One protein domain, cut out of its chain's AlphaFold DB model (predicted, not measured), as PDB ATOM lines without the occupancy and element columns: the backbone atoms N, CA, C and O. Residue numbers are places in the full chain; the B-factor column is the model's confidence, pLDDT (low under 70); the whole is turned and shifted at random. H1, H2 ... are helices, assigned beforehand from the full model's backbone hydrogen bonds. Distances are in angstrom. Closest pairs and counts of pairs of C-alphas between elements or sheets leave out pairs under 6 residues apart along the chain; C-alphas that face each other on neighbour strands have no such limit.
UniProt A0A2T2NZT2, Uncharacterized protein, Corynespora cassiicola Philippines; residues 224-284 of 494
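This is residues 224 to 284 of the 494 residues of an uncharacterized protein of Corynespora cassiicola Philippines (UniProt A0A2T2NZT2). The longest helix, H3, folds back across H2 as a crossed pair, and H1 sticks out from the start of H2 as a free arm that makes much of the length. The 61 printed residues hold three named helices, H1, H2, H3 along the chain, and no named strand: all helix. The whole is loose, with a radius of gyration of the C-alphas of 15.2 A and spans of 50 by 19 by 17 A.

H3, residues 265 to 284, touches H2, residues 243 to 260, with residues 271 to 278 alone. The closest C-alphas, of Val 254 and Ile 271, are 6.1 A apart. The two run opposite ways at a steep tilt of 48 degrees. H1, residues 225 to 239, is close to H2 but not clearly touching; the closest C-alphas, of Lys 237 and Leu 243, are 7.5 A apart. Their lines are only just about perpendicular, at 70.5 degrees. H1 and H3 are apart. In H1, H2 and H3 every O i to N i+4 pair is within hydrogen-bond range.

H3 measures 28.6 A, H2 25.7 A and H1 20.7 A. C-alpha 225 is at (-6.879, -11.196, 21.977) and C-alpha 284 at (-6.957, -21.251, 35.636).

The C-alphas farthest apart, of Pro 224 and Asp 263, are 50.5 A apart. The printed part has no cut, and both links are tight. Residues 236 to 241 are under pLDDT 70.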
ATOM      1  N   PRO A 224      -5.725  -8.491  18.130       84.00
ATOM      2  CA  PRO A 224      -6.919  -9.043  18.776       84.00
ATOM      3  C   PRO A 224      -6.577 -10.180  19.747       84.00
ATOM      4  O   PRO A 224      -5.788 -11.061  19.406       84.00
ATOM      5  N   GLU A 225      -7.200 -10.208  20.931       75.12
ATOM      6  CA  GLU A 225      -6.879 -11.196  21.977       75.12
ATOM      7  C   GLU A 225      -6.910 -12.649  21.490       75.12
ATOM      8  O   GLU A 225      -6.102 -13.459  21.930       75.12
ATOM      9  N   ASN A 226      -7.833 -12.993  20.590       75.94
ATOM     10  CA  ASN A 226      -7.953 -14.352  20.058       75.94
ATOM     11  C   ASN A 226      -6.692 -14.754  19.276       75.94
ATOM     12  O   ASN A 226      -6.182 -15.852  19.465       75.94
ATOM     13  N   VAL A 227      -6.117 -13.825  18.507       76.94
ATOM     14  CA  VAL A 227      -4.854 -14.031  17.784       76.94
ATOM     15  C   VAL A 227      -3.666 -14.060  18.753       76.94
ATOM     16  O   VAL A 227      -2.742 -14.843  18.553       76.94
ATOM     17  N   GLN A 228      -3.687 -13.280  19.845       77.44
ATOM     18  CA  GLN A 228      -2.672 -13.399  20.907       77.44
ATOM     19  C   GLN A 228      -2.712 -14.787  21.575       77.44
ATOM     20  O   GLN A 228      -1.662 -15.393  21.794       77.44
ATOM     21  N   LYS A 229      -3.916 -15.306  21.860       76.31
ATOM     22  CA  LYS A 229      -4.149 -16.643  22.433       76.31
ATOM     23  C   LYS A 229      -3.686 -17.737  21.470       76.31
ATOM     24  O   LYS A 229      -2.912 -18.592  21.877       76.31
ATOM     25  N   GLU A 230      -4.046 -17.660  20.188       75.19
ATOM     26  CA  GLU A 230      -3.570 -18.581  19.142       75.19
ATOM     27  C   GLU A 230      -2.037 -18.578  18.998       75.19
ATOM     28  O   GLU A 230      -1.432 -19.645  18.894       75.19
ATOM     29  N   PHE A 231      -1.388 -17.408  19.050       76.88
ATOM     30  CA  PHE A 231       0.077 -17.313  19.041       76.88
ATOM     31  C   PHE A 231       0.712 -17.940  20.288       76.88
ATOM     32  O   PHE A 231       1.729 -18.625  20.171       76.88
ATOM     33  N   PHE A 232       0.130 -17.728  21.471       77.06
ATOM     34  CA  PHE A 232       0.605 -18.347  22.708       77.06
ATOM     35  C   PHE A 232       0.456 -19.871  22.654       77.06
ATOM     36  O   PHE A 232       1.432 -20.588  22.862       77.06
ATOM     37  N   ASP A 233      -0.719 -20.366  22.265       72.19
ATOM     38  CA  ASP A 233      -1.005 -21.785  22.052       72.19
ATOM     39  C   ASP A 233      -0.042 -22.432  21.049       72.19
ATOM     40  O   ASP A 233       0.445 -23.539  21.281       72.19
ATOM     41  N   ALA A 234       0.246 -21.755  19.933       72.50
ATOM     42  CA  ALA A 234       1.189 -22.234  18.928       72.50
ATOM     43  C   ALA A 234       2.624 -22.298  19.476       72.50
ATOM     44  O   ALA A 234       3.317 -23.291  19.254       72.50
ATOM     45  N   MET A 235       3.062 -21.287  20.238       72.25
ATOM     46  CA  MET A 235       4.371 -21.300  20.900       72.25
ATOM     47  C   MET A 235       4.467 -22.395  21.967       72.25
ATOM     48  O   MET A 235       5.473 -23.097  22.012       72.25
ATOM     49  N   VAL A 236       3.428 -22.597  22.784       69.75
ATOM     50  CA  VAL A 236       3.388 -23.661  23.799       69.75
ATOM     51  C   VAL A 236       3.414 -25.042  23.142       69.75
ATOM     52  O   VAL A 236       4.228 -25.873  23.532       69.75
ATOM     53  N   LYS A 237       2.617 -25.278  22.092       67.69
ATOM     54  CA  LYS A 237       2.609 -26.551  21.342       67.69
ATOM     55  C   LYS A 237       3.941 -26.827  20.627       67.69
ATOM     56  O   LYS A 237       4.313 -27.988  20.479       67.69
ATOM     57  N   ALA A 238       4.667 -25.785  20.212       66.19
ATOM     58  CA  ALA A 238       5.987 -25.906  19.588       66.19
ATOM     59  C   ALA A 238       7.134 -26.097  20.601       66.19
ATOM     60  O   ALA A 238       8.081 -26.827  20.312       66.19
ATOM     61  N   ALA A 239       7.066 -25.456  21.773       68.12
ATOM     62  CA  ALA A 239       8.097 -25.531  22.812       68.12
ATOM     63  C   ALA A 239       7.932 -26.741  23.750       68.12
ATOM     64  O   ALA A 239       8.923 -27.283  24.233       68.12
ATOM     65  N   LEU A 240       6.689 -27.167  23.997       63.97
ATOM     66  CA  LEU A 240       6.312 -28.293  24.854       63.97
ATOM     67  C   LEU A 240       5.409 -29.274  24.079       63.97
ATOM     68  O   LEU A 240       4.223 -29.425  24.400       63.97
ATOM     69  N   PRO A 241       5.938 -29.959  23.044       59.56
ATOM     70  CA  PRO A 241       5.204 -31.034  22.389       59.56
ATOM     71  C   PRO A 241       4.851 -32.109  23.428       59.56
ATOM     72  O   PRO A 241       5.733 -32.588  24.139       59.56
ATOM     73  N   LYS A 242       3.568 -32.497  23.488       71.81
ATOM     74  CA  LYS A 242       2.985 -33.408  24.498       71.81
ATOM     75  C   LYS A 242       2.878 -32.832  25.926       71.81
ATOM     76  O   LYS A 242       3.041 -33.565  26.900       71.81
ATOM     77  N   LEU A 243       2.541 -31.546  26.069       76.38
ATOM     78  CA  LEU A 243       2.187 -30.956  27.372       76.38
ATOM     79  C   LEU A 243       1.116 -31.775  28.129       76.38
ATOM     80  O   LEU A 243       1.234 -31.946  29.338       76.38
ATOM     81  N   ASP A 244       0.126 -32.337  27.430       71.19
ATOM     82  CA  ASP A 244      -0.934 -33.148  28.047       71.19
ATOM     83  C   ASP A 244      -0.405 -34.466  28.646       71.19
ATOM     84  O   ASP A 244      -0.748 -34.802  29.781       71.19
ATOM     85  N   ASP A 245       0.497 -35.172  27.946       76.06
ATOM     86  CA  ASP A 245       1.174 -36.368  28.482       76.06
ATOM     87  C   ASP A 245       1.985 -36.013  29.743       76.06
ATOM     88  O   ASP A 245       1.995 -36.766  30.716       76.06
ATOM     89  N   LEU A 246       2.653 -34.851  29.743       78.12
ATOM     90  CA  LEU A 246       3.469 -34.365  30.861       78.12
ATOM     91  C   LEU A 246       2.618 -33.986  32.084       78.12
ATOM     92  O   LEU A 246       2.975 -34.326  33.216       78.12
ATOM     93  N   LEU A 247       1.487 -33.308  31.870       82.12
ATOM     94  CA  LEU A 247       0.518 -32.978  32.919       82.12
ATOM     95  C   LEU A 247      -0.112 -34.250  33.501       82.12
ATOM     96  O   LEU A 247      -0.210 -34.376  34.722       82.12
ATOM     97  N   MET A 248      -0.475 -35.219  32.656       81.00
ATOM     98  CA  MET A 248      -1.013 -36.511  33.092       81.00
ATOM     99  C   MET A 248       0.023 -37.318  33.887       81.00
ATOM    100  O   MET A 248      -0.290 -37.832  34.959       81.00
ATOM    101  N   ALA A 249       1.276 -37.378  33.426       78.38
ATOM    102  CA  ALA A 249       2.364 -38.028  34.157       78.38
ATOM    103  C   ALA A 249       2.618 -37.365  35.523       78.38
ATOM    104  O   ALA A 249       2.808 -38.059  36.522       78.38
ATOM    105  N   SER A 250       2.546 -36.036  35.588       84.94
ATOM    106  CA  SER A 250       2.712 -35.272  36.826       84.94
ATOM    107  C   SER A 250       1.567 -35.529  37.816       84.94
ATOM    108  O   SER A 250       1.820 -35.778  38.994       84.94
ATOM    109  N   TRP A 251       0.318 -35.581  37.341       88.12
ATOM    110  CA  TRP A 251      -0.834 -35.988  38.152       88.12
ATOM    111  C   TRP A 251      -0.744 -37.435  38.639       88.12
ATOM    112  O   TRP A 251      -1.077 -37.696  39.794       88.12
ATOM    113  N   ASN A 252      -0.248 -38.364  37.816       86.00
ATOM    114  CA  ASN A 252      -0.025 -39.753  38.228       86.00
ATOM    115  C   ASN A 252       1.011 -39.835  39.360       86.00
ATOM    116  O   ASN A 252       0.781 -40.530  40.346       86.00
ATOM    117  N   VAL A 253       2.114 -39.082  39.266       83.38
ATOM    118  CA  VAL A 253       3.155 -39.023  40.310       83.38
ATOM    119  C   VAL A 253       2.610 -38.448  41.623       83.38
ATOM    120  O   VAL A 253       2.835 -39.040  42.678       83.38
ATOM    121  N   VAL A 254       1.843 -37.351  41.571       87.06
ATOM    122  CA  VAL A 254       1.161 -36.792  42.754       87.06
ATOM    123  C   VAL A 254       0.173 -37.804  43.346       87.06
ATOM    124  O   VAL A 254       0.209 -38.053  44.546       87.06
ATOM    125  N   SER A 255      -0.658 -38.437  42.513       83.06
ATOM    126  CA  SER A 255      -1.693 -39.379  42.967       83.06
ATOM    127  C   SER A 255      -1.099 -40.627  43.618       83.06
ATOM    128  O   SER A 255      -1.577 -41.046  44.670       83.06
ATOM    129  N   ILE A 256      -0.039 -41.204  43.040       80.19
ATOM    130  CA  ILE A 256       0.676 -42.346  43.629       80.19
ATOM    131  C   ILE A 256       1.250 -41.944  44.991       80.19
ATOM    132  O   ILE A 256       1.025 -42.643  45.975       80.19
ATOM    133  N   TYR A 257       1.919 -40.791  45.070       86.44
ATOM    134  CA  TYR A 257       2.505 -40.303  46.318       86.44
ATOM    135  C   TYR A 257       1.455 -40.031  47.408       86.44
ATOM    136  O   TYR A 257       1.680 -40.370  48.569       86.44
ATOM    137  N   GLU A 258       0.299 -39.457  47.056       82.44
ATOM    138  CA  GLU A 258      -0.815 -39.228  47.989       82.44
ATOM    139  C   GLU A 258      -1.394 -40.550  48.554       82.44
ATOM    140  O   GLU A 258      -1.960 -40.532  49.646       82.44
ATOM    141  N   HIS A 259      -1.191 -41.697  47.883       76.75
ATOM    142  CA  HIS A 259      -1.612 -43.025  48.359       76.75
ATOM    143  C   HIS A 259      -0.507 -43.829  49.070       76.75
ATOM    144  O   HIS A 259      -0.809 -44.553  50.017       76.75
ATOM    145  N   THR A 260       0.757 -43.749  48.633       82.06
ATOM    146  CA  THR A 260       1.867 -44.514  49.245       82.06
ATOM    147  C   THR A 260       2.546 -43.781  50.397       82.06
ATOM    148  O   THR A 260       3.108 -44.421  51.283       82.06
ATOM    149  N   GLY A 261       2.540 -42.445  50.368       74.44
ATOM    150  CA  GLY A 261       3.359 -41.605  51.237       74.44
ATOM    151  C   GLY A 261       4.869 -41.738  50.988       74.44
ATOM    152  O   GLY A 261       5.330 -42.481  50.117       74.44
ATOM    153  N   SER A 262       5.643 -40.981  51.770       79.25
ATOM    154  CA  SER A 262       7.086 -41.157  51.969       79.25
ATOM    155  C   SER A 262       7.555 -40.341  53.176       79.25
ATOM    156  O   SER A 262       7.143 -39.188  53.353       79.25
ATOM    157  N   ASP A 263       8.482 -40.903  53.952       80.25
ATOM    158  CA  ASP A 263       9.171 -40.212  55.052       80.25
ATOM    159  C   ASP A 263      10.244 -39.223  54.550       80.25
ATOM    160  O   ASP A 263      10.786 -38.418  55.309       80.25
ATOM    161  N   CYS A 264      10.551 -39.240  53.247       85.00
ATOM    162  CA  CYS A 264      11.514 -38.338  52.629       85.00
ATOM    163  C   CYS A 264      10.953 -36.903  52.547       85.00
ATOM    164  O   CYS A 264      10.227 -36.547  51.616       85.00
ATOM    165  N   TYR A 265      11.312 -36.054  53.516       82.62
ATOM    166  CA  TYR A 265      10.822 -34.671  53.626       82.62
ATOM    167  C   TYR A 265      11.035 -33.821  52.359       82.62
ATOM    168  O   TYR A 265      10.158 -33.039  51.986       82.62
ATOM    169  N   THR A 266      12.168 -33.976  51.668       82.19
ATOM    170  CA  THR A 266      12.460 -33.241  50.426       82.19
ATOM    171  C   THR A 266      11.520 -33.647  49.292       82.19
ATOM    172  O   THR A 266      10.949 -32.773  48.644       82.19
ATOM    173  N   LEU A 267      11.276 -34.950  49.112       79.75
ATOM    174  CA  LEU A 267      10.288 -35.463  48.159       79.75
ATOM    175  C   LEU A 267       8.870 -34.994  48.525       79.75
ATOM    176  O   LEU A 267       8.148 -34.501  47.665       79.75
ATOM    177  N   ASN A 268       8.502 -35.062  49.808       87.75
ATOM    178  CA  ASN A 268       7.210 -34.601  50.330       87.75
ATOM    179  C   ASN A 268       6.944 -33.125  49.983       87.75
ATOM    180  O   ASN A 268       5.839 -32.768  49.573       87.75
ATOM    181  N   ARG A 269       7.975 -32.276  50.091       87.88
ATOM    182  CA  ARG A 269       7.927 -30.873  49.673       87.88
ATOM    183  C   ARG A 269       7.766 -30.736  48.157       87.88
ATOM    184  O   ARG A 269       6.800 -30.121  47.724       87.88
ATOM    185  N   SER A 270       8.637 -31.354  47.356       88.25
ATOM    186  CA  SER A 270       8.568 -31.253  45.888       88.25
ATOM    187  C   SER A 270       7.244 -31.761  45.306       88.25
ATOM    188  O   SER A 270       6.735 -31.173  44.356       88.25
ATOM    189  N   ILE A 271       6.648 -32.807  45.887       89.00
ATOM    190  CA  ILE A 271       5.328 -33.306  45.477       89.00
ATOM    191  C   ILE A 271       4.207 -32.336  45.874       89.00
ATOM    192  O   ILE A 271       3.275 -32.150  45.096       89.00
ATOM    193  N   LYS A 272       4.283 -31.680  47.040       87.94
ATOM    194  CA  LYS A 272       3.317 -30.637  47.429       87.94
ATOM    195  C   LYS A 272       3.404 -29.410  46.529       87.94
ATOM    196  O   LYS A 272       2.364 -28.932  46.082       87.94
ATOM    197  N   ASP A 273       4.616 -28.962  46.217       89.12
ATOM    198  CA  ASP A 273       4.860 -27.842  45.308       89.12
ATOM    199  C   ASP A 273       4.313 -28.169  43.897       89.12
ATOM    200  O   ASP A 273       3.583 -27.369  43.312       89.12
ATOM    201  N   LEU A 274       4.542 -29.391  43.390       88.25
ATOM    202  CA  LEU A 274       3.965 -29.885  42.128       88.25
ATOM    203  C   LEU A 274       2.428 -29.979  42.172       88.25
ATOM    204  O   LEU A 274       1.749 -29.512  41.259       88.25
ATOM    205  N   SER A 275       1.871 -30.553  43.242       88.75
ATOM    206  CA  SER A 275       0.425 -30.693  43.467       88.75
ATOM    207  C   SER A 275      -0.271 -29.324  43.507       88.75
ATOM    208  O   SER A 275      -1.366 -29.176  42.967       88.75
ATOM    209  N   TRP A 276       0.379 -28.300  44.072       90.44
ATOM    210  CA  TRP A 276      -0.102 -26.917  44.060       90.44
ATOM    211  C   TRP A 276      -0.089 -26.307  42.649       90.44
ATOM    212  O   TRP A 276      -1.134 -25.840  42.195       90.44
ATOM    213  N   VAL A 277       1.027 -26.398  41.911       87.19
ATOM    214  CA  VAL A 277       1.129 -25.878  40.528       87.19
ATOM    215  C   VAL A 277       0.089 -26.518  39.598       87.19
ATOM    216  O   VAL A 277      -0.574 -25.814  38.836       87.19
ATOM    217  N   LEU A 278      -0.116 -27.837  39.681       87.19
ATOM    218  CA  LEU A 278      -1.130 -28.535  38.878       87.19
ATOM    219  C   LEU A 278      -2.560 -28.065  39.206       87.19
ATOM    220  O   LEU A 278      -3.386 -27.928  38.299       87.19
ATOM    221  N   LYS A 279      -2.848 -27.776  40.482       85.56
ATOM    222  CA  LYS A 279      -4.151 -27.263  40.940       85.56
ATOM    223  C   LYS A 279      -4.380 -25.810  40.503       85.56
ATOM    224  O   LYS A 279      -5.492 -25.487  40.082       85.56
ATOM    225  N   GLU A 280      -3.355 -24.954  40.506       85.00
ATOM    226  CA  GLU A 280      -3.452 -23.599  39.934       85.00
ATOM    227  C   GLU A 280      -3.672 -23.622  38.414       85.00
ATOM    228  O   GLU A 280      -4.521 -22.887  37.899       85.00
ATOM    229  N   PHE A 281      -2.969 -24.501  37.693       80.31
ATOM    230  CA  PHE A 281      -3.124 -24.669  36.246       80.31
ATOM    231  C   PHE A 281      -4.551 -25.122  35.887       80.31
ATOM    232  O   PHE A 281      -5.233 -24.482  35.082       80.31
ATOM    233  N   GLN A 282      -5.059 -26.163  36.558       78.50
ATOM    234  CA  GLN A 282      -6.428 -26.658  36.379       78.50
ATOM    235  C   GLN A 282      -7.486 -25.606  36.762       78.50
ATOM    236  O   GLN A 282      -8.480 -25.428  36.052       78.50
ATOM    237  N   GLY A 283      -7.272 -24.872  37.860       72.25
ATOM    238  CA  GLY A 283      -8.143 -23.777  38.293       72.25
ATOM    239  C   GLY A 283      -8.185 -22.608  37.304       72.25
ATOM    240  O   GLY A 283      -9.246 -22.018  37.096       72.25
ATOM    241  N   SER A 284      -7.061 -22.308  36.650       70.25
ATOM    242  CA  SER A 284      -6.957 -21.251  35.636       70.25
ATOM    243  C   SER A 284      -7.743 -21.601  34.369       70.25
ATOM    244  O   SER A 284      -8.574 -20.806  33.931       70.25
TER     245      SER A 284